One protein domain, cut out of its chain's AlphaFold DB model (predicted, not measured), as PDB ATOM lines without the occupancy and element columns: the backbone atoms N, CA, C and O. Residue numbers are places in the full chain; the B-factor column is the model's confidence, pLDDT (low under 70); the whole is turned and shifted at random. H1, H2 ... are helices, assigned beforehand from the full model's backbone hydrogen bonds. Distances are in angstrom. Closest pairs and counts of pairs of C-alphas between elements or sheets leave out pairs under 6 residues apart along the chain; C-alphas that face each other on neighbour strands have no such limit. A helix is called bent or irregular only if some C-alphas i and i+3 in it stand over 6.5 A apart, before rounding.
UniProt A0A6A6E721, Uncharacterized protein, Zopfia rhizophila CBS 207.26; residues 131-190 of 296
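AT A GLANCE: This is residues 131 to 190 of the 296 residues of an uncharacterized protein of Zopfia rhizophila CBS 207.26 (UniProt A0A6A6E721). The model is a wide, open V lying nearly in one plane: two long helices, H1 and H3, make its arms, and the short helix H2 sits at the bottom between them. The arms do not pack on each other, the space between them is empty, and a short tail, residues 131 to 135, leads into H1. The printed part has 60 residues with three named helices, H1, H2 and H3 in chain order, and no named strand; the class is all helix. It is extended, with a radius of gyration of the C-alphas of 20.2 A, and flat, spanning 50 by 37 by 12 A.

HOW THE PARTS SIT: Begin at H1, residues 136 to 156, which touches no helix. A tight link of 4 residues leads to H2, residues 161 to 167, and H1 and H2 are apart. A tight link of 2 residues leads on to H3, residues 170 to 190; H2 and H3 meet only through their link. H1 and H3 are apart. In H2 and H3 every O i to N i+4 pair is within hydrogen-bond range; in H1, 15 of 17 are.

IN THESE COORDINATES: Find C-alpha 136 at (-47.681, -53.182, -21.200); from there H1 runs 30.6 A to C-alpha 156 at (-52.734, -39.822, 5.887). It is irregular, but only just: C-alphas 137 and 140 are 6.53 A apart. H2 covers 9.6 A. H3 runs 30.1 A from C-alpha 170 to C-alpha 190 at (-16.691, -25.305, 10.174).

THE WHOLE: The two C-alphas farthest apart, those of Arg 136 and Gly 190, are 52.2 A apart. The printed part has no cut, and neither link is long. The mean pLDDT of the printed part is 72.4; look for values under 70 at residues 131 to 134, 159 to 173 and 188 to 190.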
ATOM      1  N   HIS A 131     -44.623 -41.882 -23.354       53.34
ATOM      2  CA  HIS A 131     -45.923 -42.306 -22.868       53.34
ATOM      3  C   HIS A 131     -45.747 -43.671 -22.195       53.34
ATOM      4  O   HIS A 131     -46.111 -44.707 -22.754       53.34
ATOM      5  N   HIS A 132     -45.189 -43.671 -20.981       54.62
ATOM      6  CA  HIS A 132     -44.982 -44.873 -20.163       54.62
ATOM      7  C   HIS A 132     -46.278 -45.671 -19.926       54.62
ATOM      8  O   HIS A 132     -46.234 -46.845 -19.587       54.62
ATOM      9  N   SER A 133     -47.454 -45.080 -20.149       53.19
ATOM     10  CA  SER A 133     -48.736 -45.778 -20.036       53.19
ATOM     11  C   SER A 133     -49.064 -46.710 -21.208       53.19
ATOM     12  O   SER A 133     -49.967 -47.532 -21.075       53.19
ATOM     13  N   ARG A 134     -48.391 -46.586 -22.365       58.91
ATOM     14  CA  ARG A 134     -48.685 -47.412 -23.554       58.91
ATOM     15  C   ARG A 134     -47.944 -48.745 -23.561       58.91
ATOM     16  O   ARG A 134     -48.402 -49.688 -24.198       58.91
ATOM     17  N   TYR A 135     -46.825 -48.842 -22.851       72.69
ATOM     18  CA  TYR A 135     -46.059 -50.077 -22.781       72.69
ATOM     19  C   TYR A 135     -46.639 -50.989 -21.703       72.69
ATOM     20  O   TYR A 135     -46.656 -50.653 -20.521       72.69
ATOM     21  N   ARG A 136     -47.083 -52.185 -22.105       74.19
ATOM     22  CA  ARG A 136     -47.681 -53.182 -21.200       74.19
ATOM     23  C   ARG A 136     -46.768 -53.530 -20.014       74.19
ATOM     24  O   ARG A 136     -47.271 -53.752 -18.918       74.19
ATOM     25  N   LYS A 137     -45.442 -53.509 -20.222       80.69
ATOM     26  CA  LYS A 137     -44.428 -53.714 -19.171       80.69
ATOM     27  C   LYS A 137     -44.450 -52.632 -18.081       80.69
ATOM     28  O   LYS A 137     -44.272 -52.940 -16.908       80.69
ATOM     29  N   ASP A 138     -44.755 -51.392 -18.453       77.38
ATOM     30  CA  ASP A 138     -44.750 -50.240 -17.546       77.38
ATOM     31  C   ASP A 138     -46.130 -50.011 -16.909       77.38
ATOM     32  O   ASP A 138     -46.239 -49.387 -15.851       77.38
ATOM     33  N   LEU A 139     -47.188 -50.577 -17.502       80.56
ATOM     34  CA  LEU A 139     -48.562 -50.465 -17.014       80.56
ATOM     35  C   LEU A 139     -48.710 -50.986 -15.577       80.56
ATOM     36  O   LEU A 139     -49.334 -50.322 -14.751       80.56
ATOM     37  N   LEU A 140     -48.106 -52.135 -15.254       86.12
ATOM     38  CA  LEU A 140     -48.159 -52.713 -13.904       86.12
ATOM     39  C   LEU A 140     -47.400 -51.858 -12.882       86.12
ATOM     40  O   LEU A 140     -47.890 -51.646 -11.771       86.12
ATOM     41  N   LYS A 141     -46.232 -51.319 -13.261       85.44
ATOM     42  CA  LYS A 141     -45.456 -50.395 -12.417       85.44
ATOM     43  C   LYS A 141     -46.266 -49.131 -12.127       85.44
ATOM     44  O   LYS A 141     -46.387 -48.728 -10.972       85.44
ATOM     45  N   TRP A 142     -46.890 -48.561 -13.155       78.62
ATOM     46  CA  TRP A 142     -47.734 -47.376 -13.033       78.62
ATOM     47  C   TRP A 142     -48.998 -47.625 -12.193       78.62
ATOM     48  O   TRP A 142     -49.353 -46.808 -11.342       78.62
ATOM     49  N   GLN A 143     -49.660 -48.772 -12.373       87.88
ATOM     50  CA  GLN A 143     -50.813 -49.168 -11.557       87.88
ATOM     51  C   GLN A 143     -50.427 -49.340 -10.083       87.88
ATOM     52  O   GLN A 143     -51.143 -48.837  -9.214       87.88
ATOM     53  N   ARG A 144     -49.278 -49.970  -9.796       90.81
ATOM     54  CA  ARG A 144     -48.750 -50.122  -8.431       90.81
ATOM     55  C   ARG A 144     -48.446 -48.768  -7.790       90.81
ATOM     56  O   ARG A 144     -48.875 -48.523  -6.669       90.81
ATOM     57  N   GLN A 145     -47.792 -47.861  -8.515       85.44
ATOM     58  CA  GLN A 145     -47.537 -46.497  -8.038       85.44
ATOM     59  C   GLN A 145     -48.839 -45.746  -7.729       85.44
ATOM     60  O   GLN A 145     -48.968 -45.131  -6.671       85.44
ATOM     61  N   ARG A 146     -49.843 -45.831  -8.613       88.19
ATOM     62  CA  ARG A 146     -51.159 -45.220  -8.372       88.19
ATOM     63  C   ARG A 146     -51.886 -45.821  -7.176       88.19
ATOM     64  O   ARG A 146     -52.544 -45.081  -6.446       88.19
ATOM     65  N   TYR A 147     -51.805 -47.136  -6.996       94.06
ATOM     66  CA  TYR A 147     -52.389 -47.818  -5.848       94.06
ATOM     67  C   TYR A 147     -51.715 -47.371  -4.546       94.06
ATOM     68  O   TYR A 147     -52.412 -46.907  -3.650       94.06
ATOM     69  N   ASN A 148     -50.381 -47.390  -4.487       88.88
ATOM     70  CA  ASN A 148     -49.617 -46.949  -3.317       88.88
ATOM     71  C   ASN A 148     -49.899 -45.482  -2.974       88.88
ATOM     72  O   ASN A 148     -50.134 -45.162  -1.816       88.88
ATOM     73  N   LYS A 149     -49.985 -44.596  -3.976       88.19
ATOM     74  CA  LYS A 149     -50.352 -43.190  -3.755       88.19
ATOM     75  C   LYS A 149     -51.752 -43.041  -3.146       88.19
ATOM     76  O   LYS A 149     -51.963 -42.188  -2.290       88.19
ATOM     77  N   LYS A 150     -52.721 -43.860  -3.572       91.62
ATOM     78  CA  LYS A 150     -54.066 -43.883  -2.970       91.62
ATOM     79  C   LYS A 150     -54.056 -44.466  -1.560       91.62
ATOM     80  O   LYS A 150     -54.836 -44.005  -0.735       91.62
ATOM     81  N   LEU A 151     -53.230 -45.480  -1.314       90.50
ATOM     82  CA  LEU A 151     -53.080 -46.097  -0.001       90.50
ATOM     83  C   LEU A 151     -52.502 -45.089   0.993       90.50
ATOM     84  O   LEU A 151     -53.193 -44.780   1.954       90.50
ATOM     85  N   MET A 152     -51.354 -44.475   0.673       79.00
ATOM     86  CA  MET A 152     -50.752 -43.426   1.503       79.00
ATOM     87  C   MET A 152     -51.726 -42.286   1.755       79.00
ATOM     88  O   MET A 152     -51.866 -41.836   2.879       79.00
ATOM     89  N   LYS A 153     -52.462 -41.837   0.730       79.44
ATOM     90  CA  LYS A 153     -53.464 -40.788   0.934       79.44
ATOM     91  C   LYS A 153     -54.533 -41.209   1.951       79.44
ATOM     92  O   LYS A 153     -54.899 -40.422   2.804       79.44
ATOM     93  N   ARG A 154     -55.018 -42.452   1.879       84.75
ATOM     94  CA  ARG A 154     -56.002 -42.983   2.838       84.75
ATOM     95  C   ARG A 154     -55.424 -43.259   4.221       84.75
ATOM     96  O   ARG A 154     -56.222 -43.394   5.141       84.75
ATOM     97  N   GLU A 155     -54.122 -43.489   4.336       81.75
ATOM     98  CA  GLU A 155     -53.406 -43.603   5.613       81.75
ATOM     99  C   GLU A 155     -53.280 -42.215   6.235       81.75
ATOM    100  O   GLU A 155     -53.819 -42.011   7.315       81.75
ATOM    101  N   LEU A 156     -52.780 -41.231   5.482       72.31
ATOM    102  CA  LEU A 156     -52.734 -39.822   5.887       72.31
ATOM    103  C   LEU A 156     -54.109 -39.268   6.287       72.31
ATOM    104  O   LEU A 156     -54.192 -38.521   7.256       72.31
ATOM    105  N   ASP A 157     -55.173 -39.639   5.564       74.94
ATOM    106  CA  ASP A 157     -56.551 -39.226   5.865       74.94
ATOM    107  C   ASP A 157     -57.145 -39.965   7.090       74.94
ATOM    108  O   ASP A 157     -58.105 -39.474   7.680       74.94
ATOM    109  N   ARG A 158     -56.645 -41.162   7.453       76.75
ATOM    110  CA  ARG A 158     -57.167 -41.970   8.582       76.75
ATOM    111  C   ARG A 158     -56.381 -41.817   9.868       76.75
ATOM    112  O   ARG A 158     -56.942 -42.036  10.937       76.75
ATOM    113  N   GLU A 159     -55.088 -41.575   9.774       62.00
ATOM    114  CA  GLU A 159     -54.242 -41.483  10.944       62.00
ATOM    115  C   GLU A 159     -54.556 -40.157  11.659       62.00
ATOM    116  O   GLU A 159     -54.471 -39.070  11.091       62.00
ATOM    117  N   GLY A 160     -54.920 -40.244  12.939       56.25
ATOM    118  CA  GLY A 160     -55.081 -39.105  13.850       56.25
ATOM    119  C   GLY A 160     -53.753 -38.424  14.209       56.25
ATOM    120  O   GLY A 160     -53.642 -37.819  15.268       56.25
ATOM    121  N   TRP A 161     -52.727 -38.516  13.354       58.75
ATOM    122  CA  TRP A 161     -51.442 -37.830  13.542       58.75
ATOM    123  C   TRP A 161     -51.610 -36.308  13.549       58.75
ATOM    124  O   TRP A 161     -50.798 -35.618  14.151       58.75
ATOM    125  N   ARG A 162     -52.690 -35.785  12.946       56.72
ATOM    126  CA  ARG A 162     -53.099 -34.384  13.123       56.72
ATOM    127  C   ARG A 162     -53.437 -34.052  14.576       56.72
ATOM    128  O   ARG A 162     -52.981 -33.031  15.060       56.72
ATOM    129  N   GLU A 163     -54.168 -34.919  15.272       58.59
ATOM    130  CA  GLU A 163     -54.501 -34.706  16.689       58.59
ATOM    131  C   GLU A 163     -53.248 -34.850  17.570       58.59
ATOM    132  O   GLU A 163     -53.057 -34.085  18.505       58.59
ATOM    133  N   GLN A 164     -52.321 -35.748  17.214       57.50
ATOM    134  CA  GLN A 164     -51.040 -35.885  17.926       57.50
ATOM    135  C   GLN A 164     -50.050 -34.737  17.659       57.50
ATOM    136  O   GLN A 164     -49.204 -34.467  18.510       57.50
ATOM    137  N   LEU A 165     -50.144 -34.059  16.509       56.53
ATOM    138  CA  LEU A 165     -49.414 -32.816  16.224       56.53
ATOM    139  C   LEU A 165     -49.973 -31.629  17.016       56.53
ATOM    140  O   LEU A 165     -49.209 -30.745  17.382       56.53
ATOM    141  N   ASP A 166     -51.274 -31.607  17.296       57.00
ATOM    142  CA  ASP A 166     -51.871 -30.557  18.125       57.00
ATOM    143  C   ASP A 166     -51.627 -30.802  19.635       57.00
ATOM    144  O   ASP A 166     -51.516 -29.840  20.396       57.00
ATOM    145  N   ASP A 167     -51.481 -32.065  20.065       58.50
ATOM    146  CA  ASP A 167     -51.294 -32.444  21.479       58.50
ATOM    147  C   ASP A 167     -49.834 -32.425  21.971       58.50
ATOM    148  O   ASP A 167     -49.586 -32.241  23.166       58.50
ATOM    149  N   TYR A 168     -48.849 -32.604  21.087       53.47
ATOM    150  CA  TYR A 168     -47.456 -32.319  21.428       53.47
ATOM    151  C   TYR A 168     -47.195 -30.849  21.168       53.47
ATOM    152  O   TYR A 168     -47.417 -30.400  20.053       53.47
ATOM    153  N   GLU A 169     -46.702 -30.132  22.179       56.28
ATOM    154  CA  GLU A 169     -46.205 -28.753  22.141       56.28
ATOM    155  C   GLU A 169     -45.401 -28.474  20.859       56.28
ATOM    156  O   GLU A 169     -44.170 -28.535  20.822       56.28
ATOM    157  N   THR A 170     -46.107 -28.176  19.769       59.06
ATOM    158  CA  THR A 170     -45.549 -28.098  18.416       59.06
ATOM    159  C   THR A 170     -44.576 -26.944  18.332       59.06
ATOM    160  O   THR A 170     -43.574 -27.032  17.637       59.06
ATOM    161  N   ALA A 171     -44.796 -25.909  19.138       60.34
ATOM    162  CA  ALA A 171     -43.848 -24.828  19.335       60.34
ATOM    163  C   ALA A 171     -42.506 -25.303  19.924       60.34
ATOM    164  O   ALA A 171     -41.462 -24.838  19.479       60.34
ATOM    165  N   GLU A 172     -42.503 -26.230  20.888       68.44
ATOM    166  CA  GLU A 172     -41.270 -26.698  21.534       68.44
ATOM    167  C   GLU A 172     -40.512 -27.689  20.636       68.44
ATOM    168  O   GLU A 172     -39.288 -27.623  20.529       68.44
ATOM    169  N   ALA A 173     -41.233 -28.547  19.907       67.38
ATOM    170  CA  ALA A 173     -40.641 -29.439  18.909       67.38
ATOM    171  C   ALA A 173     -40.068 -28.675  17.700       67.38
ATOM    172  O   ALA A 173     -38.968 -28.997  17.249       67.38
ATOM    173  N   ILE A 174     -40.773 -27.644  17.214       70.75
ATOM    174  CA  ILE A 174     -40.292 -26.761  16.140       70.75
ATOM    175  C   ILE A 174     -39.064 -25.975  16.615       70.75
ATOM    176  O   ILE A 174     -38.033 -26.029  15.955       70.75
ATOM    177  N   ALA A 175     -39.105 -25.360  17.803       75.19
ATOM    178  CA  ALA A 175     -37.953 -24.641  18.354       75.19
ATOM    179  C   ALA A 175     -36.720 -25.546  18.522       75.19
ATOM    180  O   ALA A 175     -35.585 -25.121  18.310       75.19
ATOM    181  N   ARG A 176     -36.924 -26.818  18.880       75.25
ATOM    182  CA  ARG A 176     -35.835 -27.791  19.019       75.25
ATOM    183  C   ARG A 176     -35.258 -28.228  17.671       75.25
ATOM    184  O   ARG A 176     -34.059 -28.497  17.605       75.25
ATOM    185  N   LEU A 177     -36.082 -28.293  16.622       77.31
ATOM    186  CA  LEU A 177     -35.638 -28.541  15.248       77.31
ATOM    187  C   LEU A 177     -34.870 -27.343  14.677       77.31
ATOM    188  O   LEU A 177     -33.827 -27.561  14.068       77.31
ATOM    189  N   ASP A 178     -35.316 -26.114  14.941       77.81
ATOM    190  CA  ASP A 178     -34.618 -24.894  14.515       77.81
ATOM    191  C   ASP A 178     -33.229 -24.790  15.169       77.81
ATOM    192  O   ASP A 178     -32.233 -24.608  14.472       77.81
ATOM    193  N   ILE A 179     -33.126 -25.039  16.484       81.25
ATOM    194  CA  ILE A 179     -31.834 -25.082  17.200       81.25
ATOM    195  C   ILE A 179     -30.911 -26.167  16.625       81.25
ATOM    196  O   ILE A 179     -29.703 -25.967  16.508       81.25
ATOM    197  N   TRP A 180     -31.459 -27.334  16.279       80.69
ATOM    198  CA  TRP A 180     -30.674 -28.415  15.681       80.69
ATOM    199  C   TRP A 180     -30.187 -28.053  14.272       80.69
ATOM    200  O   TRP A 180     -29.063 -28.397  13.907       80.69
ATOM    201  N   TYR A 181     -31.005 -27.335  13.502       77.81
ATOM    202  CA  TYR A 181     -30.668 -26.879  12.158       77.81
ATOM    203  C   TYR A 181     -29.592 -25.785  12.168       77.81
ATOM    204  O   TYR A 181     -28.650 -25.869  11.383       77.81
ATOM    205  N   GLU A 182     -29.661 -24.827  13.099       80.44
ATOM    206  CA  GLU A 182     -28.595 -23.836  13.326       80.44
ATOM    207  C   GLU A 182     -27.273 -24.517  13.702       80.44
ATOM    208  O   GLU A 182     -26.229 -24.223  13.120       80.44
ATOM    209  N   TRP A 183     -27.318 -25.505  14.603       76.44
ATOM    210  CA  TRP A 183     -26.141 -26.307  14.947       76.44
ATOM    211  C   TRP A 183     -25.558 -27.046  13.745       76.44
ATOM    212  O   TRP A 183     -24.341 -27.149  13.622       76.44
ATOM    213  N   TYR A 184     -26.410 -27.579  12.868       74.75
ATOM    214  CA  TYR A 184     -25.972 -28.290  11.671       74.75
ATOM    215  C   TYR A 184     -25.330 -27.347  10.644       74.75
ATOM    216  O   TYR A 184     -24.330 -27.721  10.031       74.75
ATOM    217  N   GLN A 185     -25.859 -26.130  10.482       73.69
ATOM    218  CA  GLN A 185     -25.252 -25.100   9.632       73.69
ATOM    219  C   GLN A 185     -23.878 -24.671  10.161       73.69
ATOM    220  O   GLN A 185     -22.909 -24.710   9.406       73.69
ATOM    221  N   ASP A 186     -23.760 -24.401  11.463       74.50
ATOM    222  CA  ASP A 186     -22.472 -24.078  12.094       74.50
ATOM    223  C   ASP A 186     -21.459 -25.232  11.965       74.50
ATOM    224  O   ASP A 186     -20.259 -25.010  11.771       74.50
ATOM    225  N   PHE A 187     -21.924 -26.485  12.033       70.00
ATOM    226  CA  PHE A 187     -21.067 -27.656  11.828       70.00
ATOM    227  C   PHE A 187     -20.617 -27.808  10.367       70.00
ATOM    228  O   PHE A 187     -19.485 -28.224  10.117       70.00
ATOM    229  N   GLY A 188     -21.487 -27.477   9.407       63.31
ATOM    230  CA  GLY A 188     -21.197 -27.522   7.972       63.31
ATOM    231  C   GLY A 188     -20.193 -26.457   7.534       63.31
ATOM    232  O   GLY A 188     -19.253 -26.769   6.799       63.31
ATOM    233  N   ASP A 189     -20.323 -25.237   8.057       61.50
ATOM    234  CA  ASP A 189     -19.428 -24.121   7.730       61.50
ATOM    235  C   ASP A 189     -18.042 -24.276   8.383       61.50
ATOM    236  O   ASP A 189     -17.028 -23.864   7.815       61.50
ATOM    237  N   GLY A 190     -17.962 -24.952   9.534       57.00
ATOM    238  CA  GLY A 190     -16.691 -25.305  10.174       57.00
ATOM    239  C   GLY A 190     -15.923 -26.441   9.484       57.00
ATOM    240  O   GLY A 190     -14.697 -26.495   9.583       57.00
TER     241      GLY A 190